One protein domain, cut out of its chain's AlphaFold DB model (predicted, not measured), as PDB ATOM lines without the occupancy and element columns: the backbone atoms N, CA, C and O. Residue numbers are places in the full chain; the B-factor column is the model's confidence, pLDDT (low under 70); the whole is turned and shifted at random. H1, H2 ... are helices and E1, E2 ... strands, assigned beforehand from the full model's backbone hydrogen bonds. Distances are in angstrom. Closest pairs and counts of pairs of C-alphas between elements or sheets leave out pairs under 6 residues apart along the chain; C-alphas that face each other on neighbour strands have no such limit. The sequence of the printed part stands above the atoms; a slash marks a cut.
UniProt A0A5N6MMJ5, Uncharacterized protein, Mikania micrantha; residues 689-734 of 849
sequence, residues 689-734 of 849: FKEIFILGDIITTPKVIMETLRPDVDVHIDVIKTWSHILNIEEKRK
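This is residues 689 to 734 of the 849 residues of an uncharacterized protein of Mikania micrantha (UniProt A0A5N6MMJ5). A small U: the strand hairpin E1 and E2 makes one arm, the short helix H1 the base, and the longer helix H2 folds back as the other arm. The printed part has 46 residues, in the order E1, E2, H1, H2, with an antiparallel sheet E1 - E2; the class is mixed, helices and strands. It is only just loose, close to compact, with a radius of gyration of the C-alphas of 11.4 A, and spans 33 by 22 by 12 A.

E1, residues 691 to 694, begins at C-alpha 691 (146.689, 168.543, 243.584) and measures 7.2 A. E2, residues 700 to 702, measures 6.6 A. H1, residues 703 to 709, measures 10.5 A. H2, residues 717 to 731, measures 21.2 A and ends at C-alpha 731 (160.875, 151.395, 232.465).

In the hairpin E1 and E2, N 701 and O 693 are 2.9 A apart, within hydrogen-bond range. H1 and H2 touch, about perpendicular at 80 degrees, H2 with residues 718 to 719 alone; the closest C-alphas, of Met 706 and Val 719, are 6.1 A apart. E1 and H2 are apart. In H2 every O i to N i+4 pair is within hydrogen-bond range; in H1 1 of 3 is, beside 3 of 4 O i to N i+3 pairs.

The C-alphas farthest apart, of Phe 689 and Lys 734, are 33.6 A apart. The printed part has no cut and no long link. Residues 697 to 698 have pLDDT under 70.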
ATOM      1  N   PHE A 689     144.926 169.815 250.482       79.69
ATOM      2  CA  PHE A 689     144.360 168.918 249.470       79.69
ATOM      3  C   PHE A 689     144.668 169.338 248.027       79.69
ATOM      4  O   PHE A 689     144.213 168.677 247.098       79.69
ATOM      5  N   LYS A 690     145.455 170.403 247.813       83.56
ATOM      6  CA  LYS A 690     145.822 170.843 246.467       83.56
ATOM      7  C   LYS A 690     146.557 169.743 245.720       83.56
ATOM      8  O   LYS A 690     147.565 169.214 246.192       83.56
ATOM      9  N   GLU A 691     146.068 169.453 244.529       81.12
ATOM     10  CA  GLU A 691     146.689 168.543 243.584       81.12
ATOM     11  C   GLU A 691     148.021 169.132 243.094       81.12
ATOM     12  O   GLU A 691     148.070 170.241 242.560       81.12
ATOM     13  N   ILE A 692     149.123 168.415 243.333       76.56
ATOM     14  CA  ILE A 692     150.489 168.885 243.022       76.56
ATOM     15  C   ILE A 692     151.281 167.925 242.134       76.56
ATOM     16  O   ILE A 692     152.276 168.326 241.533       76.56
ATOM     17  N   PHE A 693     150.858 166.664 242.045       77.38
ATOM     18  CA  PHE A 693     151.453 165.675 241.161       77.38
ATOM     19  C   PHE A 693     150.342 164.939 240.418       77.38
ATOM     20  O   PHE A 693     149.548 164.242 241.042       77.38
ATOM     21  N   ILE A 694     150.297 165.113 239.098       77.31
ATOM     22  CA  ILE A 694     149.286 164.549 238.196       77.31
ATOM     23  C   ILE A 694     150.028 163.718 237.147       77.31
ATOM     24  O   ILE A 694     150.945 164.226 236.496       77.31
ATOM     25  N   LEU A 695     149.649 162.450 236.967       74.31
ATOM     26  CA  LEU A 695     150.323 161.520 236.049       74.31
ATOM     27  C   LEU A 695     149.394 161.080 234.907       74.31
ATOM     28  O   LEU A 695     149.157 159.891 234.682       74.31
ATOM     29  N   GLY A 696     148.844 162.077 234.207       70.69
ATOM     30  CA  GLY A 696     147.663 161.899 233.360       70.69
ATOM     31  C   GLY A 696     146.461 161.439 234.190       70.69
ATOM     32  O   GLY A 696     146.439 161.600 235.406       70.69
ATOM     33  N   ASP A 697     145.498 160.793 233.543       64.06
ATOM     34  CA  ASP A 697     144.235 160.324 234.141       64.06
ATOM     35  C   ASP A 697     144.382 159.167 235.167       64.06
ATOM     36  O   ASP A 697     143.387 158.595 235.607       64.06
ATOM     37  N   ILE A 698     145.610 158.760 235.519       64.31
ATOM     38  CA  ILE A 698     145.884 157.533 236.297       64.31
ATOM     39  C   ILE A 698     146.099 157.820 237.791       64.31
ATOM     40  O   ILE A 698     145.774 156.980 238.632       64.31
ATOM     41  N   ILE A 699     146.674 158.977 238.127       73.56
ATOM     42  CA  ILE A 699     147.014 159.359 239.504       73.56
ATOM     43  C   ILE A 699     146.930 160.869 239.631       73.56
ATOM     44  O   ILE A 699     147.571 161.580 238.850       73.56
ATOM     45  N   THR A 700     146.302 161.314 240.713       80.25
ATOM     46  CA  THR A 700     146.627 162.598 241.314       80.25
ATOM     47  C   THR A 700     146.992 162.411 242.780       80.25
ATOM     48  O   THR A 700     146.345 161.642 243.492       80.25
ATOM     49  N   THR A 701     148.042 163.097 243.229       83.31
ATOM     50  CA  THR A 701     148.542 163.030 244.606       83.31
ATOM     51  C   THR A 701     148.501 164.436 245.222       83.31
ATOM     52  O   THR A 701     149.155 165.347 244.693       83.31
ATOM     53  N   PRO A 702     147.729 164.657 246.305       86.12
ATOM     54  CA  PRO A 702     147.585 165.972 246.921       86.12
ATOM     55  C   PRO A 702     148.767 166.322 247.836       86.12
ATOM     56  O   PRO A 702     149.521 165.448 248.275       86.12
ATOM     57  N   LYS A 703     148.919 167.615 248.142       85.50
ATOM     58  CA  LYS A 703     150.087 168.166 248.846       85.50
ATOM     59  C   LYS A 703     150.378 167.477 250.183       85.50
ATOM     60  O   LYS A 703     151.495 167.003 250.372       85.50
ATOM     61  N   VAL A 704     149.371 167.322 251.044       86.62
ATOM     62  CA  VAL A 704     149.486 166.678 252.369       86.62
ATOM     63  C   VAL A 704     150.082 165.263 252.324       86.62
ATOM     64  O   VAL A 704     150.759 164.842 253.257       86.62
ATOM     65  N   ILE A 705     149.890 164.534 251.221       87.50
ATOM     66  CA  ILE A 705     150.421 163.178 251.050       87.50
ATOM     67  C   ILE A 705     151.917 163.229 250.726       87.50
ATOM     68  O   ILE A 705     152.705 162.532 251.362       87.50
ATOM     69  N   MET A 706     152.337 164.086 249.792       85.81
ATOM     70  CA  MET A 706     153.759 164.260 249.459       85.81
ATOM     71  C   MET A 706     154.554 164.968 250.564       85.81
ATOM     72  O   MET A 706     155.763 164.779 250.652       85.81
ATOM     73  N   GLU A 707     153.900 165.738 251.439       86.56
ATOM     74  CA  GLU A 707     154.528 166.308 252.638       86.56
ATOM     75  C   GLU A 707     155.101 165.244 253.591       86.56
ATOM     76  O   GLU A 707     155.959 165.572 254.407       86.56
ATOM     77  N   THR A 708     154.713 163.971 253.459       88.19
ATOM     78  CA  THR A 708     155.341 162.853 254.188       88.19
ATOM     79  C   THR A 708     156.728 162.452 253.663       88.19
ATOM     80  O   THR A 708     157.372 161.587 254.240       88.19
ATOM     81  N   LEU A 709     157.238 163.109 252.611       86.00
ATOM     82  CA  LEU A 709     158.650 163.034 252.193       86.00
ATOM     83  C   LEU A 709     159.576 163.981 252.986       86.00
ATOM     84  O   LEU A 709     160.758 164.110 252.649       86.00
ATOM     85  N   ARG A 710     159.066 164.668 254.018       82.38
ATOM     86  CA  ARG A 710     159.902 165.397 254.984       82.38
ATOM     87  C   ARG A 710     160.826 164.429 255.749       82.38
ATOM     88  O   ARG A 710     160.463 163.270 255.941       82.38
ATOM     89  N   PRO A 711     161.993 164.895 256.234       79.56
ATOM     90  CA  PRO A 711     162.776 164.154 257.219       79.56
ATOM     91  C   PRO A 711     161.936 163.785 258.447       79.56
ATOM     92  O   PRO A 711     161.063 164.556 258.846       79.56
ATOM     93  N   ASP A 712     162.239 162.629 259.035       79.31
ATOM     94  CA  ASP A 712     161.673 162.140 260.301       79.31
ATOM     95  C   ASP A 712     160.134 161.964 260.316       79.31
ATOM     96  O   ASP A 712     159.516 161.916 261.378       79.31
ATOM     97  N   VAL A 713     159.518 161.816 259.133       83.06
ATOM     98  CA  VAL A 713     158.099 161.467 258.933       83.06
ATOM     99  C   VAL A 713     157.991 160.134 258.181       83.06
ATOM    100  O   VAL A 713     158.735 159.889 257.232       83.06
ATOM    101  N   ASP A 714     157.044 159.278 258.580       81.31
ATOM    102  CA  ASP A 714     156.744 158.032 257.865       81.31
ATOM    103  C   ASP A 714     156.114 158.319 256.491       81.31
ATOM    104  O   ASP A 714     155.054 158.941 256.384       81.31
ATOM    105  N   VAL A 715     156.758 157.834 255.426       84.88
ATOM    106  CA  VAL A 715     156.339 158.078 254.036       84.88
ATOM    107  C   VAL A 715     154.996 157.405 253.745       84.88
ATOM    108  O   VAL A 715     154.870 156.180 253.809       84.88
ATOM    109  N   HIS A 716     153.994 158.196 253.355       85.12
ATOM    110  CA  HIS A 716     152.638 157.703 253.133       85.12
ATOM    111  C   HIS A 716     152.555 156.693 251.979       85.12
ATOM    112  O   HIS A 716     153.218 156.807 250.944       85.12
ATOM    113  N   ILE A 717     151.652 155.723 252.126       81.06
ATOM    114  CA  ILE A 717     151.468 154.591 251.208       81.06
ATOM    115  C   ILE A 717     151.146 155.010 249.759       81.06
ATOM    116  O   ILE A 717     151.536 154.324 248.805       81.06
ATOM    117  N   ASP A 718     150.500 156.165 249.575       83.94
ATOM    118  CA  ASP A 718     150.226 156.751 248.257       83.94
ATOM    119  C   ASP A 718     151.442 157.423 247.604       83.94
ATOM    120  O   ASP A 718     151.520 157.465 246.375       83.94
ATOM    121  N   VAL A 719     152.435 157.881 248.374       85.62
ATOM    122  CA  VAL A 719     153.710 158.358 247.811       85.62
ATOM    123  C   VAL A 719     154.458 157.187 247.176       85.62
ATOM    124  O   VAL A 719     154.910 157.286 246.038       85.62
ATOM    125  N   ILE A 720     154.505 156.039 247.862       84.12
ATOM    126  CA  ILE A 720     155.128 154.805 247.354       84.12
ATOM    127  C   ILE A 720     154.416 154.326 246.078       84.12
ATOM    128  O   ILE A 720     155.067 154.016 245.082       84.12
ATOM    129  N   LYS A 721     153.076 154.339 246.064       84.44
ATOM    130  CA  LYS A 721     152.245 154.053 244.878       84.44
ATOM    131  C   LYS A 721     152.526 155.016 243.721       84.44
ATOM    132  O   LYS A 721     152.731 154.560 242.596       84.44
ATOM    133  N   THR A 722     152.604 156.319 243.996       84.88
ATOM    134  CA  THR A 722     152.978 157.344 243.005       84.88
ATOM    135  C   THR A 722     154.360 157.044 242.413       84.88
ATOM    136  O   THR A 722     154.532 157.049 241.194       84.88
ATOM    137  N   TRP A 723     155.330 156.692 243.262       84.31
ATOM    138  CA  TRP A 723     156.697 156.372 242.856       84.31
ATOM    139  C   TRP A 723     156.792 155.092 242.010       84.31
ATOM    140  O   TRP A 723     157.445 155.107 240.967       84.31
ATOM    141  N   SER A 724     156.079 154.013 242.367       85.81
ATOM    142  CA  SER A 724     155.987 152.795 241.539       85.81
ATOM    143  C   SER A 724     155.515 153.100 240.113       85.81
ATOM    144  O   SER A 724     156.096 152.608 239.146       85.81
ATOM    145  N   HIS A 725     154.501 153.955 239.953       83.25
ATOM    146  CA  HIS A 725     154.006 154.338 238.632       83.25
ATOM    147  C   HIS A 725     154.988 155.223 237.842       83.25
ATOM    148  O   HIS A 725     155.138 155.031 236.633       83.25
ATOM    149  N   ILE A 726     155.704 156.148 238.498       83.31
ATOM    150  CA  ILE A 726     156.797 156.912 237.864       83.31
ATOM    151  C   ILE A 726     157.854 155.942 237.319       83.31
ATOM    152  O   ILE A 726     158.208 156.004 236.140       83.31
ATOM    153  N   LEU A 727     158.286 154.976 238.135       83.25
ATOM    154  CA  LEU A 727     159.264 153.961 237.743       83.25
ATOM    155  C   LEU A 727     158.752 153.058 236.604       83.25
ATOM    156  O   LEU A 727     159.518 152.741 235.692       83.25
ATOM    157  N   ASN A 728     157.458 152.716 236.572       85.50
ATOM    158  CA  ASN A 728     156.832 152.018 235.438       85.50
ATOM    159  C   ASN A 728     156.832 152.857 234.147       85.50
ATOM    160  O   ASN A 728     156.886 152.299 233.049       85.50
ATOM    161  N   ILE A 729     156.784 154.191 234.235       81.06
ATOM    162  CA  ILE A 729     156.925 155.081 233.072       81.06
ATOM    163  C   ILE A 729     158.388 155.195 232.620       81.06
ATOM    164  O   ILE A 729     158.652 155.187 231.415       81.06
ATOM    165  N   GLU A 730     159.351 155.217 233.539       80.38
ATOM    166  CA  GLU A 730     160.779 155.186 233.192       80.38
ATOM    167  C   GLU A 730     161.233 153.843 232.602       80.38
ATOM    168  O   GLU A 730     162.064 153.810 231.691       80.38
ATOM    169  N   GLU A 731     160.657 152.726 233.050       81.50
ATOM    170  CA  GLU A 731     160.875 151.395 232.465       81.50
ATOM    171  C   GLU A 731     160.479 151.338 230.982       81.50
ATOM    172  O   GLU A 731     161.180 150.713 230.182       81.50
ATOM    173  N   LYS A 732     159.456 152.097 230.558       79.06
ATOM    174  CA  LYS A 732     159.080 152.246 229.135       79.06
ATOM    175  C   LYS A 732     160.207 152.899 228.301       79.06
ATOM    176  O   LYS A 732     160.203 152.774 227.079       79.06
ATOM    177  N   ARG A 733     161.201 153.538 228.940       75.75
ATOM    178  CA  ARG A 733     162.420 154.128 228.341       75.75
ATOM    179  C   ARG A 733     163.716 153.382 228.715       75.75
ATOM    180  O   ARG A 733     164.798 153.959 228.627       75.75
ATOM    181  N   LYS A 734     163.662 152.122 229.154       77.31
ATOM    182  CA  LYS A 734     164.864 151.346 229.528       77.31
ATOM    183  C   LYS A 734     165.858 151.138 228.365       77.31
ATOM    184  O   LYS A 734     165.457 151.085 227.202       77.31
TER     185      LYS A 734